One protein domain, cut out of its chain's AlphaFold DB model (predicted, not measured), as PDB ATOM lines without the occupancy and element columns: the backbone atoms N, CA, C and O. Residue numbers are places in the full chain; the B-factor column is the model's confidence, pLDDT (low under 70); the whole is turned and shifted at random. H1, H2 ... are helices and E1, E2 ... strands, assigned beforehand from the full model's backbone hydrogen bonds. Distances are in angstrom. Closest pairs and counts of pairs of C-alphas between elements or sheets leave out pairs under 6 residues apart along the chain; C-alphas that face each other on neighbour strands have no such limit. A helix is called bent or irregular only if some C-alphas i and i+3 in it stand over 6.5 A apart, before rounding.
ATOM      1  N   ALA A   4     -33.658   7.228 -62.735       98.62
ATOM      2  CA  ALA A   4     -33.172   8.178 -61.745       98.62
ATOM      3  C   ALA A   4     -32.542   7.437 -60.568       98.62
ATOM      4  O   ALA A   4     -33.142   6.539 -59.982       98.62
ATOM      5  N   ALA A   5     -31.314   7.817 -60.229       98.75
ATOM      6  CA  ALA A   5     -30.678   7.433 -58.983       98.75
ATOM      7  C   ALA A   5     -30.660   8.657 -58.065       98.75
ATOM      8  O   ALA A   5     -29.840   9.561 -58.237       98.75
ATOM      9  N   ILE A   6     -31.582   8.689 -57.106       98.81
ATOM     10  CA  ILE A   6     -31.612   9.696 -56.051       98.81
ATOM     11  C   ILE A   6     -30.618   9.260 -54.978       98.81
ATOM     12  O   ILE A   6     -30.829   8.252 -54.309       98.81
ATOM     13  N   VAL A   7     -29.522   9.999 -54.824       98.88
ATOM     14  CA  VAL A   7     -28.474   9.688 -53.844       98.88
ATOM     15  C   VAL A   7     -28.503  10.728 -52.734       98.88
ATOM     16  O   VAL A   7     -28.183  11.896 -52.955       98.88
ATOM     17  N   ILE A   8     -28.878  10.302 -51.533       98.81
ATOM     18  CA  ILE A   8     -28.895  11.147 -50.339       98.81
ATOM     19  C   ILE A   8     -27.526  11.039 -49.680       98.81
ATOM     20  O   ILE A   8     -27.159   9.974 -49.182       98.81
ATOM     21  N   LEU A   9     -26.784  12.146 -49.687       98.62
ATOM     22  CA  LEU A   9     -25.458  12.267 -49.076       98.62
ATOM     23  C   LEU A   9     -25.493  13.086 -47.782       98.62
ATOM     24  O   LEU A   9     -24.601  12.946 -46.941       98.62
ATOM     25  N   ALA A  10     -26.490  13.962 -47.631       98.25
ATOM     26  CA  ALA A  10     -26.664  14.791 -46.445       98.25
ATOM     27  C   ALA A  10     -27.037  13.957 -45.206       98.25
ATOM     28  O   ALA A  10     -27.949  13.137 -45.272       98.25
ATOM     29  N   GLY A  11     -26.356  14.202 -44.078       97.50
ATOM     30  CA  GLY A  11     -26.695  13.627 -42.764       97.50
ATOM     31  C   GLY A  11     -27.890  14.321 -42.113       97.50
ATOM     32  O   GLY A  11     -28.663  14.956 -42.809       97.50
ATOM     33  N   ASN A  12     -28.038  14.250 -40.789       96.94
ATOM     34  CA  ASN A  12     -29.200  14.795 -40.064       96.94
ATOM     35  C   ASN A  12     -28.848  15.855 -39.002       96.94
ATOM     36  O   ASN A  12     -29.552  16.033 -38.010       96.94
ATOM     37  N   GLU A  13     -27.754  16.597 -39.197       96.69
ATOM     38  CA  GLU A  13     -27.226  17.515 -38.175       96.69
ATOM     39  C   GLU A  13     -27.850  18.920 -38.205       96.69
ATOM     40  O   GLU A  13     -27.783  19.656 -37.215       96.69
ATOM     41  N   SER A  14     -28.428  19.343 -39.333       97.88
ATOM     42  CA  SER A  14     -28.912  20.713 -39.510       97.88
ATOM     43  C   SER A  14     -30.280  20.795 -40.179       97.88
ATOM     44  O   SER A  14     -30.656  19.954 -40.988       97.88
ATOM     45  N   HIS A  15     -31.006  21.891 -39.932       97.31
ATOM     46  CA  HIS A  15     -32.282  22.171 -40.606       97.31
ATOM     47  C   HIS A  15     -32.168  22.174 -42.142       97.31
ATOM     48  O   HIS A  15     -33.120  21.833 -42.840       97.31
ATOM     49  N   ALA A  16     -31.000  22.545 -42.680       98.19
ATOM     50  CA  ALA A  16     -30.758  22.468 -44.115       98.19
ATOM     51  C   ALA A  16     -30.703  21.014 -44.607       98.19
ATOM     52  O   ALA A  16     -31.144  20.746 -45.721       98.19
ATOM     53  N   ASP A  17     -30.210  20.087 -43.787       98.31
ATOM     54  CA  ASP A  17     -30.144  18.673 -44.148       98.31
ATOM     55  C   ASP A  17     -31.518  18.013 -44.127       98.31
ATOM     56  O   ASP A  17     -31.866  17.310 -45.069       98.31
ATOM     57  N   TYR A  18     -32.359  18.357 -43.150       98.31
ATOM     58  CA  TYR A  18     -33.783  18.006 -43.163       98.31
ATOM     59  C   TYR A  18     -34.484  18.486 -44.441       98.31
ATOM     60  O   TYR A  18     -35.262  17.760 -45.055       98.31
ATOM     61  N   GLY A  19     -34.171  19.707 -44.890       98.31
ATOM     62  CA  GLY A  19     -34.656  20.219 -46.169       98.31
ATOM     63  C   GLY A  19     -34.161  19.399 -47.365       98.31
ATOM     64  O   GLY A  19     -34.939  19.140 -48.282       98.31
ATOM     65  N   ARG A  20     -32.892  18.973 -47.374       98.56
ATOM     66  CA  ARG A  20     -32.332  18.118 -48.436       98.56
ATOM     67  C   ARG A  20     -33.000  16.752 -48.466       98.56
ATOM     68  O   ARG A  20     -33.435  16.345 -49.537       98.56
ATOM     69  N   LEU A  21     -33.158  16.111 -47.308       98.62
ATOM     70  CA  LEU A  21     -33.868  14.841 -47.178       98.62
ATOM     71  C   LEU A  21     -35.294  14.948 -47.718       98.62
ATOM     72  O   LEU A  21     -35.686  14.156 -48.567       98.62
ATOM     73  N   ALA A  22     -36.052  15.950 -47.267       98.50
ATOM     74  CA  ALA A  22     -37.435  16.142 -47.693       98.50
ATOM     75  C   ALA A  22     -37.543  16.276 -49.218       98.50
ATOM     76  O   ALA A  22     -38.350  15.599 -49.845       98.50
ATOM     77  N   ASN A  23     -36.691  17.107 -49.829       98.75
ATOM     78  CA  ASN A  23     -36.686  17.275 -51.282       98.75
ATOM     79  C   ASN A  23     -36.232  16.007 -52.020       98.75
ATOM     80  O   ASN A  23     -36.756  15.726 -53.094       98.75
ATOM     81  N   ALA A  24     -35.292  15.241 -51.461       98.81
ATOM     82  CA  ALA A  24     -34.855  13.976 -52.042       98.81
ATOM     83  C   ALA A  24     -35.984  12.942 -52.054       98.81
ATOM     84  O   ALA A  24     -36.214  12.297 -53.074       98.81
ATOM     85  N   LEU A  25     -36.707  12.810 -50.938       98.75
ATOM     86  CA  LEU A  25     -37.820  11.874 -50.820       98.75
ATOM     87  C   LEU A  25     -39.018  12.295 -51.685       98.75
ATOM     88  O   LEU A  25     -39.631  11.434 -52.305       98.75
ATOM     89  N   GLU A  26     -39.322  13.593 -51.795       98.69
ATOM     90  CA  GLU A  26     -40.356  14.084 -52.724       98.69
ATOM     91  C   GLU A  26     -39.968  13.832 -54.188       98.69
ATOM     92  O   GLU A  26     -40.789  13.355 -54.968       98.69
ATOM     93  N   ALA A  27     -38.708  14.081 -54.563       98.69
ATOM     94  CA  ALA A  27     -38.225  13.782 -55.909       98.69
ATOM     95  C   ALA A  27     -38.290  12.276 -56.206       98.69
ATOM     96  O   ALA A  27     -38.765  11.874 -57.263       98.69
ATOM     97  N   ALA A  28     -37.853  11.436 -55.263       98.69
ATOM     98  CA  ALA A  28     -37.967   9.986 -55.371       98.69
ATOM     99  C   ALA A  28     -39.431   9.561 -55.547       98.69
ATOM    100  O   ALA A  28     -39.744   8.779 -56.439       98.69
ATOM    101  N   LYS A  29     -40.341  10.130 -54.755       98.56
ATOM    102  CA  LYS A  29     -41.767   9.815 -54.824       98.56
ATOM    103  C   LYS A  29     -42.374  10.189 -56.172       98.56
ATOM    104  O   LYS A  29     -43.152   9.409 -56.707       98.56
ATOM    105  N   GLU A  30     -41.989  11.328 -56.746       98.25
ATOM    106  CA  GLU A  30     -42.416  11.712 -58.094       98.25
ATOM    107  C   GLU A  30     -42.032  10.640 -59.128       98.25
ATOM    108  O   GLU A  30     -42.877  10.247 -59.928       98.25
ATOM    109  N   PHE A  31     -40.809  10.099 -59.086       98.25
ATOM    110  CA  PHE A  31     -40.417   8.991 -59.970       98.25
ATOM    111  C   PHE A  31     -41.178   7.693 -59.662       98.25
ATOM    112  O   PHE A  31     -41.636   7.034 -60.589       98.25
ATOM    113  N   ALA A  32     -41.361   7.348 -58.384       97.38
ATOM    114  CA  ALA A  32     -42.072   6.135 -57.971       97.38
ATOM    115  C   ALA A  32     -43.562   6.133 -58.376       97.38
ATOM    116  O   ALA A  32     -44.137   5.076 -58.618       97.38
ATOM    117  N   GLU A  33     -44.198   7.305 -58.478       97.19
ATOM    118  CA  GLU A  33     -45.588   7.446 -58.938       97.19
ATOM    119  C   GLU A  33     -45.748   7.314 -60.470       97.19
ATOM    120  O   GLU A  33     -46.877   7.293 -60.970       97.19
ATOM    121  N   ASN A  34     -44.649   7.208 -61.227       96.88
ATOM    122  CA  ASN A  34     -44.653   7.016 -62.677       96.88
ATOM    123  C   ASN A  34     -44.202   5.589 -63.042       96.88
ATOM    124  O   ASN A  34     -43.013   5.324 -63.173       96.88
ATOM    125  N   ASP A  35     -45.159   4.688 -63.306       93.69
ATOM    126  CA  ASP A  35     -44.922   3.249 -63.570       93.69
ATOM    127  C   ASP A  35     -43.926   2.930 -64.714       93.69
ATOM    128  O   ASP A  35     -43.408   1.817 -64.802       93.69
ATOM    129  N   ASP A  36     -43.696   3.880 -65.627       96.69
ATOM    130  CA  ASP A  36     -42.779   3.741 -66.768       96.69
ATOM    131  C   ASP A  36     -41.324   4.134 -66.432       96.69
ATOM    132  O   ASP A  36     -40.443   4.019 -67.293       96.69
ATOM    133  N   ASP A  37     -41.067   4.672 -65.239       97.81
ATOM    134  CA  ASP A  37     -39.752   5.142 -64.807       97.81
ATOM    135  C   ASP A  37     -39.071   4.135 -63.865       97.81
ATOM    136  O   ASP A  37     -39.706   3.308 -63.218       97.81
ATOM    137  N   GLU A  38     -37.738   4.181 -63.815       98.06
ATOM    138  CA  GLU A  38     -36.934   3.351 -62.915       98.06
ATOM    139  C   GLU A  38     -36.277   4.226 -61.849       98.06
ATOM    140  O   GLU A  38     -35.475   5.110 -62.168       98.06
ATOM    141  N   LEU A  39     -36.566   3.939 -60.582       98.50
ATOM    142  CA  LEU A  39     -36.009   4.644 -59.436       98.50
ATOM    143  C   LEU A  39     -34.999   3.769 -58.689       98.50
ATOM    144  O   LEU A  39     -35.194   2.575 -58.485       98.50
ATOM    145  N   LYS A  40     -33.909   4.393 -58.247       98.62
ATOM    146  CA  LYS A  40     -33.065   3.899 -57.158       98.62
ATOM    147  C   LYS A  40     -32.914   5.009 -56.131       98.62
ATOM    148  O   LYS A  40     -32.397   6.073 -56.466       98.62
ATOM    149  N   LEU A  41     -33.321   4.758 -54.895       98.81
ATOM    150  CA  LEU A  41     -33.070   5.654 -53.772       98.81
ATOM    151  C   LEU A  41     -31.902   5.097 -52.955       98.81
ATOM    152  O   LEU A  41     -31.966   3.984 -52.447       98.81
ATOM    153  N   ILE A  42     -30.806   5.842 -52.847       98.88
ATOM    154  CA  ILE A  42     -29.576   5.360 -52.214       98.88
ATOM    155  C   ILE A  42     -29.190   6.287 -51.069       98.88
ATOM    156  O   ILE A  42     -28.909   7.465 -51.282       98.88
ATOM    157  N   PHE A  43     -29.115   5.734 -49.861       98.88
ATOM    158  CA  PHE A  43     -28.508   6.388 -48.707       98.88
ATOM    159  C   PHE A  43     -27.011   6.068 -48.686       98.88
ATOM    160  O   PHE A  43     -26.613   4.917 -48.482       98.88
ATOM    161  N   ASP A  44     -26.176   7.080 -48.909       98.81
ATOM    162  CA  ASP A  44     -24.715   6.961 -48.927       98.81
ATOM    163  C   ASP A  44     -24.078   8.077 -48.084       98.81
ATOM    164  O   ASP A  44     -24.700   9.092 -47.771       98.81
ATOM    165  N   GLY A  45     -22.831   7.890 -47.665       98.56
ATOM    166  CA  GLY A  45     -22.143   8.791 -46.751       98.56
ATOM    167  C   GLY A  45     -22.957   9.037 -45.482       98.56
ATOM    168  O   GLY A  45     -23.480   8.103 -44.880       98.56
ATOM    169  N   ALA A  46     -23.083  10.307 -45.092       98.62
ATOM    170  CA  ALA A  46     -23.857  10.690 -43.915       98.62
ATOM    171  C   ALA A  46     -25.366  10.423 -44.083       98.62
ATOM    172  O   ALA A  46     -26.078  10.306 -43.090       98.62
ATOM    173  N   GLY A  47     -25.851  10.238 -45.316       98.69
ATOM    174  CA  GLY A  47     -27.241   9.890 -45.594       98.69
ATOM    175  C   GLY A  47     -27.706   8.612 -44.895       98.69
ATOM    176  O   GLY A  47     -28.880   8.501 -44.552       98.69
ATOM    177  N   THR A  48     -26.804   7.672 -44.587       98.75
ATOM    178  CA  THR A  48     -27.168   6.452 -43.847       98.75
ATOM    179  C   THR A  48     -27.704   6.744 -42.443       98.75
ATOM    180  O   THR A  48     -28.454   5.934 -41.905       98.75
ATOM    181  N   GLN A  49     -27.370   7.900 -41.855       98.62
ATOM    182  CA  GLN A  49     -27.849   8.314 -40.531       98.62
ATOM    183  C   GLN A  49     -29.368   8.531 -40.475       98.62
ATOM    184  O   GLN A  49     -29.939   8.478 -39.388       98.62
ATOM    185  N   TRP A  50     -30.027   8.733 -41.621       98.62
ATOM    186  CA  TRP A  50     -31.479   8.910 -41.685       98.62
ATOM    187  C   TRP A  50     -32.266   7.628 -41.449       98.62
ATOM    188  O   TRP A  50     -33.392   7.703 -40.979       98.62
ATOM    189  N   VAL A  51     -31.698   6.457 -41.751       98.56
ATOM    190  CA  VAL A  51     -32.409   5.170 -41.670       98.56
ATOM    191  C   VAL A  51     -33.106   4.949 -40.318       98.56
ATOM    192  O   VAL A  51     -34.309   4.698 -40.338       98.56
ATOM    193  N   PRO A  52     -32.442   5.080 -39.149       98.25
ATOM    194  CA  PRO A  52     -33.124   4.919 -37.862       98.25
ATOM    195  C   PRO A  52     -34.266   5.920 -37.638       98.25
ATOM    196  O   PRO A  52     -35.278   5.558 -37.052       98.25
ATOM    197  N   GLU A  53     -34.120   7.161 -38.103       98.12
ATOM    198  CA  GLU A  53     -35.138   8.206 -37.945       98.12
ATOM    199  C   GLU A  53     -36.317   8.011 -38.903       98.12
ATOM    200  O   GLU A  53     -37.447   8.319 -38.559       98.12
ATOM    201  N   LEU A  54     -36.083   7.485 -40.105       98.38
ATOM    202  CA  LEU A  54     -37.135   7.225 -41.086       98.38
ATOM    203  C   LEU A  54     -37.932   5.953 -40.785       98.38
ATOM    204  O   LEU A  54     -39.105   5.874 -41.143       98.38
ATOM    205  N   GLU A  55     -37.322   4.965 -40.131       98.12
ATOM    206  CA  GLU A  55     -38.023   3.763 -39.662       98.12
ATOM    207  C   GLU A  55     -38.847   4.017 -38.384       98.12
ATOM    208  O   GLU A  55     -39.732   3.223 -38.069       98.12
ATOM    209  N   ASP A  56     -38.613   5.125 -37.673       98.00
ATOM    210  CA  ASP A  56     -39.439   5.547 -36.539       98.00
ATOM    211  C   ASP A  56     -40.804   6.076 -37.020       98.00
ATOM    212  O   ASP A  56     -40.875   7.072 -37.742       98.00
ATOM    213  N   GLU A  57     -41.896   5.428 -36.602       97.19
ATOM    214  CA  GLU A  57     -43.274   5.822 -36.935       97.19
ATOM    215  C   GLU A  57     -43.651   7.217 -36.392       97.19
ATOM    216  O   GLU A  57     -44.606   7.823 -36.879       97.19
ATOM    217  N   GLU A  58     -42.925   7.746 -35.397       97.50
ATOM    218  CA  GLU A  58     -43.141   9.101 -34.866       97.50
ATOM    219  C   GLU A  58     -42.419  10.197 -35.671       97.50
ATOM    220  O   GLU A  58     -42.618  11.385 -35.405       97.50
ATOM    221  N   SER A  59     -41.597   9.834 -36.659       96.69
ATOM    222  CA  SER A  59     -40.890  10.795 -37.506       96.69
ATOM    223  C   SER A  59     -41.824  11.523 -38.468       96.69
ATOM    224  O   SER A  59     -42.622  10.908 -39.179       96.69
ATOM    225  N   ASP A  60     -41.646  12.843 -38.590       95.56
ATOM    226  CA  ASP A  60     -42.387  13.685 -39.540       95.56
ATOM    227  C   ASP A  60     -42.202  13.236 -41.007       95.56
ATOM    228  O   ASP A  60     -43.019  13.564 -41.870       95.56
ATOM    229  N   TYR A  61     -41.139  12.478 -41.297       97.31
ATOM    230  CA  TYR A  61     -40.799  11.995 -42.637       97.31
ATOM    231  C   TYR A  61     -41.146  10.522 -42.866       97.31
ATOM    232  O   TYR A  61     -40.970  10.047 -43.991       97.31
ATOM    233  N   HIS A  62     -41.659   9.812 -41.853       98.06
ATOM    234  CA  HIS A  62     -41.944   8.378 -41.934       98.06
ATOM    235  C   HIS A  62     -42.859   8.051 -43.116       98.06
ATOM    236  O   HIS A  62     -42.489   7.294 -44.008       98.06
ATOM    237  N   GLU A  63     -44.028   8.691 -43.187       97.81
ATOM    238  CA  GLU A  63     -45.019   8.451 -44.245       97.81
ATOM    239  C   GLU A  63     -44.473   8.739 -45.651       97.81
ATOM    240  O   GLU A  63     -44.774   8.017 -46.603       97.81
ATOM    241  N   LEU A  64     -43.642   9.778 -45.791       97.88
ATOM    242  CA  LEU A  64     -43.033  10.121 -47.074       97.88
ATOM    243  C   LEU A  64     -41.990   9.076 -47.484       97.88
ATOM    244  O   LEU A  64     -41.999   8.616 -48.623       97.88
ATOM    245  N   TYR A  65     -41.134   8.654 -46.555       98.38
ATOM    246  CA  TYR A  65     -40.169   7.583 -46.786       98.38
ATOM    247  C   TYR A  65     -40.850   6.250 -47.112       98.38
ATOM    248  O   TYR A  65     -40.447   5.573 -48.055       98.38
ATOM    249  N   ARG A  66     -41.925   5.888 -46.402       98.19
ATOM    250  CA  ARG A  66     -42.695   4.660 -46.657       98.19
ATOM    251  C   ARG A  66     -43.196   4.563 -48.098       98.19
ATOM    252  O   ARG A  66     -43.288   3.449 -48.605       98.19
ATOM    253  N   ALA A  67     -43.481   5.690 -48.752       97.81
ATOM    254  CA  ALA A  67     -43.917   5.722 -50.149       97.81
ATOM    255  C   ALA A  67     -42.818   5.333 -51.156       97.81
ATOM    256  O   ALA A  67     -43.147   4.938 -52.267       97.81
ATOM    257  N   VAL A  68     -41.540   5.437 -50.777       98.19
ATOM    258  CA  VAL A  68     -40.371   5.191 -51.649       98.19
ATOM    259  C   VAL A  68     -39.423   4.126 -51.097       98.19
ATOM    260  O   VAL A  68     -38.356   3.869 -51.649       98.19
ATOM    261  N   ARG A  69     -39.790   3.507 -49.973       98.19
ATOM    262  CA  ARG A  69     -38.946   2.562 -49.239       98.19
ATOM    263  C   ARG A  69     -38.591   1.325 -50.065       98.19
ATOM    264  O   ARG A  69     -37.508   0.776 -49.890       98.19
ATOM    265  N   ASP A  70     -39.488   0.874 -50.933       97.38
ATOM    266  CA  ASP A  70     -39.265  -0.339 -51.729       97.38
ATOM    267  C   ASP A  70     -38.152  -0.155 -52.780       97.38
ATOM    268  O   ASP A  70     -37.522  -1.134 -53.180       97.38
ATOM    269  N   ASP A  71     -37.838   1.094 -53.142       98.25
ATOM    270  CA  ASP A  71     -36.736   1.469 -54.038       98.25
ATOM    271  C   ASP A  71     -35.453   1.858 -53.281       98.25
ATOM    272  O   ASP A  71     -34.450   2.240 -53.897       98.25
ATOM    273  N   ALA A  72     -35.478   1.798 -51.944       98.62
ATOM    274  CA  ALA A  72     -34.403   2.266 -51.086       98.62
ATOM    275  C   ALA A  72     -33.324   1.204 -50.838       98.62
ATOM    276  O   ALA A  72     -33.593   0.040 -50.534       98.62
ATOM    277  N   ALA A  73     -32.069   1.643 -50.884       98.75
ATOM    278  CA  ALA A  73     -30.905   0.853 -50.523       98.75
ATOM    279  C   ALA A  73     -29.878   1.705 -49.764       98.75
ATOM    280  O   ALA A  73     -29.845   2.930 -49.877       98.75
ATOM    281  N   VAL A  74     -29.026   1.051 -48.978       98.88
ATOM    282  CA  VAL A  74     -28.081   1.716 -48.072       98.88
ATOM    283  C   VAL A  74     -26.659   1.269 -48.379       98.88
ATOM    284  O   VAL A  74     -26.407   0.088 -48.607       98.88
ATOM    285  N   CYS A  75     -25.700   2.189 -48.372       98.88
ATOM    286  CA  CYS A  75     -24.290   1.827 -48.451       98.88
ATOM    287  C   CYS A  75     -23.853   1.023 -47.212       98.88
ATOM    288  O   CYS A  75     -23.920   1.518 -46.084       98.88
ATOM    289  N   ASP A  76     -23.346  -0.193 -47.435       98.69
ATOM    290  CA  ASP A  76     -22.892  -1.104 -46.377       98.69
ATOM    291  C   ASP A  76     -21.735  -0.499 -45.570       98.69
ATOM    292  O   ASP A  76     -21.833  -0.329 -44.351       98.69
ATOM    293  N   TYR A  77     -20.675  -0.061 -46.259       98.69
ATOM    294  CA  TYR A  77     -19.523   0.560 -45.611       98.69
ATOM    295  C   TYR A  77     -19.904   1.814 -44.811       98.69
ATOM    296  O   TYR A  77     -19.476   1.971 -43.666       98.69
ATOM    297  N   CYS A  78     -20.726   2.703 -45.379       98.75
ATOM    298  CA  CYS A  78     -21.132   3.941 -44.711       98.75
ATOM    299  C   CYS A  78     -22.010   3.667 -43.488       98.75
ATOM    300  O   CYS A  78     -21.802   4.302 -42.458       98.75
ATOM    301  N   SER A  79     -22.906   2.674 -43.539       98.56
ATOM    302  CA  SER A  79     -23.708   2.302 -42.367       98.56
ATOM    303  C   SER A  79     -22.837   1.924 -41.162       98.56
ATOM    304  O   SER A  79     -23.125   2.321 -40.034       98.56
ATOM    305  N   SER A  80     -21.723   1.229 -41.410       98.19
ATOM    306  CA  SER A  80     -20.732   0.908 -40.383       98.19
ATOM    307  C   SER A  80     -19.921   2.137 -39.968       98.19
ATOM    308  O   SER A  80     -19.686   2.346 -38.784       98.19
ATOM    309  N   ALA A  81     -19.502   2.968 -40.926       98.44
ATOM    310  CA  ALA A  81     -18.700   4.162 -40.659       98.44
ATOM    311  C   ALA A  81     -19.442   5.234 -39.839       98.44
ATOM    312  O   ALA A  81     -18.795   6.010 -39.139       98.44
ATOM    313  N   PHE A  82     -20.773   5.271 -39.933       98.38
ATOM    314  CA  PHE A  82     -21.648   6.182 -39.192       98.38
ATOM    315  C   PHE A  82     -22.369   5.511 -38.011       98.38
ATOM    316  O   PHE A  82     -23.309   6.091 -37.475       98.38
ATOM    317  N   ASP A  83     -21.936   4.314 -37.595       98.19
ATOM    318  CA  ASP A  83     -22.450   3.594 -36.419       98.19
ATOM    319  C   ASP A  83     -23.975   3.320 -36.450       98.19
ATOM    320  O   ASP A  83     -24.643   3.306 -35.417       98.19
ATOM    321  N   VAL A  84     -24.536   3.069 -37.640       98.44
ATOM    322  CA  VAL A  84     -25.969   2.763 -37.855       98.44
ATOM    323  C   VAL A  84     -26.223   1.381 -38.469       98.44
ATOM    324  O   VAL A  84     -27.353   1.069 -38.836       98.44
ATOM    325  N   ALA A  85     -25.199   0.529 -38.571       98.31
ATOM    326  CA  ALA A  85     -25.301  -0.794 -39.195       98.31
ATOM    327  C   ALA A  85     -26.399  -1.686 -38.581       98.31
ATOM    328  O   ALA A  85     -27.133  -2.337 -39.321       98.31
ATOM    329  N   ASP A  86     -26.564  -1.674 -37.254       98.31
ATOM    330  CA  ASP A  86     -27.616  -2.451 -36.581       98.31
ATOM    331  C   ASP A  86     -29.016  -1.950 -36.974       98.31
ATOM    332  O   ASP A  86     -29.869  -2.744 -37.358       98.31
ATOM    333  N   ALA A  87     -29.231  -0.628 -36.984       98.19
ATOM    334  CA  ALA A  87     -30.505  -0.036 -37.401       98.19
ATOM    335  C   ALA A  87     -30.828  -0.324 -38.877       98.19
ATOM    336  O   ALA A  87     -31.978  -0.581 -39.224       98.19
ATOM    337  N   VAL A  88     -29.815  -0.321 -39.750       98.44
ATOM    338  CA  VAL A  88     -29.960  -0.695 -41.167       98.44
ATOM    339  C   VAL A  88     -30.272  -2.185 -41.325       98.44
ATOM    340  O   VAL A  88     -31.082  -2.562 -42.166       98.44
ATOM    341  N   SER A  89     -29.665  -3.047 -40.509       98.12
ATOM    342  CA  SER A  89     -29.993  -4.474 -40.500       98.12
ATOM    343  C   SER A  89     -31.433  -4.711 -40.036       98.12
ATOM    344  O   SER A  89     -32.154  -5.500 -40.650       98.12
ATOM    345  N   ASP A  90     -31.861  -4.026 -38.977       98.38
ATOM    346  CA  ASP A  90     -33.203  -4.158 -38.404       98.38
ATOM    347  C   ASP A  90     -34.292  -3.585 -39.323       98.38
ATOM    348  O   ASP A  90     -35.408  -4.109 -39.350       98.38
ATOM    349  N   SER A  91     -33.967  -2.562 -40.124       97.88
ATOM    350  CA  SER A  91     -34.894  -2.003 -41.111       97.88
ATOM    351  C   SER A  91     -35.220  -2.989 -42.231       97.88
ATOM    352  O   SER A  91     -36.289  -2.901 -42.828       97.88
ATOM    353  N   GLY A  92     -34.329  -3.941 -42.532       98.12
ATOM    354  CA  GLY A  92     -34.496  -4.900 -43.627       98.12
ATOM    355  C   GLY A  92     -34.323  -4.294 -45.024       98.12
ATOM    356  O   GLY A  92     -34.777  -4.891 -46.003       98.12
ATOM    357  N   LEU A  93     -33.705  -3.113 -45.127       98.38
ATOM    358  CA  LEU A  93     -33.316  -2.515 -46.405       98.38
ATOM    359  C   LEU A  93     -32.198  -3.314 -47.084       98.38
ATOM    360  O   LEU A  93     -31.381  -3.970 -46.436       98.38
ATOM    361  N   ALA A  94     -32.130  -3.222 -48.413       98.31
ATOM    362  CA  ALA A  94     -31.005  -3.771 -49.156       98.31
ATOM    363  C   ALA A  94     -29.724  -2.982 -48.845       98.31
ATOM    364  O   ALA A  94     -29.718  -1.749 -48.895       98.31
ATOM    365  N   THR A  95     -28.622  -3.686 -48.579       98.44
ATOM    366  CA  THR A  95     -27.297  -3.074 -48.435       98.44
ATOM    367  C   THR A  95     -26.467  -3.253 -49.707       98.44
ATOM    368  O   THR A  95     -26.471  -4.312 -50.338       98.44
ATOM    369  N   LEU A  96     -25.765  -2.194 -50.112       98.62
ATOM    370  CA  LEU A  96     -24.942  -2.143 -51.320       98.62
ATOM    371  C   LEU A  96     -23.458  -2.112 -50.950       98.62
ATOM    372  O   LEU A  96     -23.016  -1.234 -50.207       98.62
ATOM    373  N   ALA A  97     -22.692  -3.046 -51.519       98.25
ATOM    374  CA  ALA A  97     -21.264  -3.238 -51.260       98.25
ATOM    375  C   ALA A  97     -20.502  -3.630 -52.546       98.25
ATOM    376  O   ALA A  97     -19.816  -4.649 -52.603       98.25
ATOM    377  N   GLU A  98     -20.673  -2.857 -53.619       98.19
ATOM    378  CA  GLU A  98     -20.244  -3.223 -54.976       98.19
ATOM    379  C   GLU A  98     -18.780  -2.863 -55.278       98.19
ATOM    380  O   GLU A  98     -18.046  -3.685 -55.826       98.19
ATOM    381  N   TYR A  99     -18.342  -1.648 -54.932       98.00
ATOM    382  CA  TYR A  99     -16.980  -1.163 -55.169       98.00
ATOM    383  C   TYR A  99     -16.337  -0.740 -53.850       98.00
ATOM    384  O   TYR A  99     -16.762   0.235 -53.237       98.00
ATOM    385  N   ASP A 100     -15.333  -1.494 -53.395       97.19
ATOM    386  CA  ASP A 100     -14.656  -1.286 -52.103       97.19
ATOM    387  C   ASP A 100     -15.626  -1.156 -50.903       97.19
ATOM    388  O   ASP A 100     -15.345  -0.459 -49.933       97.19
ATOM    389  N   GLY A 101     -16.776  -1.842 -50.958       97.62
ATOM    390  CA  GLY A 101     -17.813  -1.798 -49.914       97.62
ATOM    391  C   GLY A 101     -18.858  -0.686 -50.077       97.62
ATOM    392  O   GLY A 101     -19.773  -0.592 -49.262       97.62
ATOM    393  N   HIS A 102     -18.771   0.119 -51.138       98.62
ATOM    394  CA  HIS A 102     -19.720   1.188 -51.467       98.62
ATOM    395  C   HIS A 102     -20.620   0.840 -52.668       98.62
ATOM    396  O   HIS A 102     -20.269  -0.038 -53.466       98.62
ATOM    397  N   PRO A 103     -21.757   1.541 -52.854       98.38
ATOM    398  CA  PRO A 103     -22.494   1.541 -54.111       98.38
ATOM    399  C   PRO A 103     -21.591   1.939 -55.284       98.38
ATOM    400  O   PRO A 103     -20.784   2.868 -55.199       98.38
ATOM    401  N   SER A 104     -21.738   1.266 -56.420       98.44
ATOM    402  CA  SER A 104     -20.995   1.594 -57.631       98.44
ATOM    403  C   SER A 104     -21.711   2.692 -58.412       98.44
ATOM    404  O   SER A 104     -22.531   2.432 -59.296       98.44
ATOM    405  N   ILE A 105     -21.334   3.949 -58.159       98.19
ATOM    406  CA  ILE A 105     -21.833   5.096 -58.937       98.19
ATOM    407  C   ILE A 105     -21.495   4.955 -60.427       98.19
ATOM    408  O   ILE A 105     -22.305   5.304 -61.281       98.19
ATOM    409  N   ARG A 106     -20.333   4.372 -60.766       98.38
ATOM    410  CA  ARG A 106     -20.006   4.034 -62.160       98.38
ATOM    411  C   ARG A 106     -21.109   3.139 -62.730       98.38
ATOM    412  O   ARG A 106     -21.590   3.429 -63.817       98.38
ATOM    413  N   SER A 107     -21.466   2.041 -62.061       98.44
ATOM    414  CA  SER A 107     -22.455   1.096 -62.600       98.44
ATOM    415  C   SER A 107     -23.780   1.792 -62.907       98.44
ATOM    416  O   SER A 107     -24.322   1.570 -63.979       98.44
ATOM    417  N   LEU A 108     -24.221   2.722 -62.053       98.44
ATOM    418  CA  LEU A 108     -25.398   3.555 -62.325       98.44
ATOM    419  C   LEU A 108     -25.255   4.378 -63.614       98.44
ATOM    420  O   LEU A 108     -26.165   4.373 -64.435       98.44
ATOM    421  N   VAL A 109     -24.107   5.033 -63.826       98.50
ATOM    422  CA  VAL A 109     -23.836   5.776 -65.074       98.50
ATOM    423  C   VAL A 109     -23.853   4.858 -66.298       98.50
ATOM    424  O   VAL A 109     -24.369   5.238 -67.341       98.50
ATOM    425  N   ASP A 110     -23.265   3.665 -66.195       98.50
ATOM    426  CA  ASP A 110     -23.217   2.695 -67.301       98.50
ATOM    427  C   ASP A 110     -24.588   2.103 -67.632       98.50
ATOM    428  O   ASP A 110     -24.839   1.748 -68.778       98.50
ATOM    429  N   ASP A 111     -25.465   2.039 -66.631       98.12
ATOM    430  CA  ASP A 111     -26.860   1.627 -66.758       98.12
ATOM    431  C   ASP A 111     -27.783   2.790 -67.190       98.12
ATOM    432  O   ASP A 111     -29.010   2.649 -67.126       98.12
ATOM    433  N   ASP A 112     -27.210   3.922 -67.623       98.25
ATOM    434  CA  ASP A 112     -27.892   5.135 -68.093       98.25
ATOM    435  C   ASP A 112     -28.813   5.800 -67.041       98.25
ATOM    436  O   ASP A 112     -29.818   6.423 -67.391       98.25
ATOM    437  N   TYR A 113     -28.487   5.690 -65.747       98.69
ATOM    438  CA  TYR A 113     -29.170   6.469 -64.706       98.69
ATOM    439  C   TYR A 113     -28.690   7.925 -64.696       98.69
ATOM    440  O   TYR A 113     -27.489   8.204 -64.662       98.69
ATOM    441  N   GLU A 114     -29.637   8.858 -64.609       98.69
ATOM    442  CA  GLU A 114     -29.368  10.224 -64.164       98.69
ATOM    443  C   GLU A 114     -29.134  10.204 -62.649       98.69
ATOM    444  O   GLU A 114     -29.981   9.734 -61.884       98.69
ATOM    445  N   ILE A 115     -27.979  10.698 -62.205       98.56
ATOM    446  CA  ILE A 115     -27.615  10.723 -60.785       98.56
ATOM    447  C   ILE A 115     -27.957  12.092 -60.215       98.56
ATOM    448  O   ILE A 115     -27.343  13.097 -60.573       98.56
ATOM    449  N   ILE A 116     -28.901  12.117 -59.278       98.69
ATOM    450  CA  ILE A 116     -29.380  13.339 -58.635       98.69
ATOM    451  C   ILE A 116     -29.024  13.257 -57.155       98.69
ATOM    452  O   ILE A 116     -29.506  12.386 -56.434       98.69
ATOM    453  N   THR A 117     -28.150  14.151 -56.700       98.38
ATOM    454  CA  THR A 117     -27.625  14.128 -55.328       98.38
ATOM    455  C   THR A 117     -28.294  15.169 -54.445       98.38
ATOM    456  O   THR A 117     -28.448  16.317 -54.876       98.38
ATOM    457  N   PHE A 118     -28.572  14.796 -53.198       97.50
ATOM    458  CA  PHE A 118     -29.141  15.671 -52.175       97.50
ATOM    459  C   PHE A 118     -28.272  15.742 -50.922       97.50
ATOM    460  O   PHE A 118     -27.737  14.698 -50.477       97.50
TER     461      PHE A 118
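This is residues 4 to 118 of the 118 residues of an uncharacterized protein of Halorubrum sp. Atlit-8R (UniProt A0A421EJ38). One strongly twisted sheet of five parallel strands makes the core, with the long helix H1 packed along E1 and E2 on one face and H2 standing up from that same face. The short helix H3 packs on H1 and H2, H4 and H5 gather round H2 near E3 and E4, and H6 packs near E1 and E5 away from the other helices. The printed part has 115 residues, with six named helices and five named strands in the order E1 H1 E2 H2 H3 E3 H4 H5 E4 H6 E5; the sheet's order is E4 E3 E2 E1 E5, and the class is mixed, helices and strands. It is compact, with a radius of gyration of the C-alphas of 13.0 A, and rounded, spanning 35 by 32 by 26 A.

Find C-alpha 4 at (-33.172, 8.178, -61.745), where E1 begins; it runs over residues 4 to 8, 12.5 A. H1, residues 15 to 32, starts at (-32.282, 22.171, -40.606) and covers 25.6 A. Next come E2, residues 38 to 43, 16.8 A, and H2, residues 45 to 55, 18.1 A. H2 is only just irregular: C-alphas 49 and 52 are 6.8 A apart. Read on to H3, residues 62 to 66, E3, residues 72 to 75, H4, residues 76 to 81, H5, residues 85 to 91, E4, residues 94 to 96, and H6, residues 105 to 110. E5, residues 114 to 117, ends at (-27.625, 14.128, -55.328).

Begin at the sheet, whose edge strands are E4 and E5. Look for N 7 and O 116 between E1 and E5, 2.9 A; N 6 and O 40 between E1 and E2, 2.8 A; N 73 and O 41 between E2 and E3, 2.8 A; and N 96 and O 74 between E3 and E4, 2.8 A, each within hydrogen-bond range. E1, H1, E2 form a strand-helix-strand unit, parallel neighbour strands with a helix between, as do E2, H2, H3, E3 and E3, H4, H5, E4; each crossover is right-handed. H1 and the sheet make two layers, a helix on one face of a sheet: its height over the sheet is 8.9 A, and it runs along the strands, at 21 degrees to E1 on the local plane. H2, the hub, touches H5 at Pro 52 and Ala 87, C-alphas 5.6 A apart. Every O i to N i+4 pair is within hydrogen-bond range in H1, H3, H4, H5 and H6; H2 has 2 of 7, and 6 of 8 O i to N i+3 pairs.

The C-alphas farthest apart, of Glu 58 and Asp 110, are 38.6 A from each other. The printed part has no cut and no long link, and no printed residue is under 70 in pLDDT.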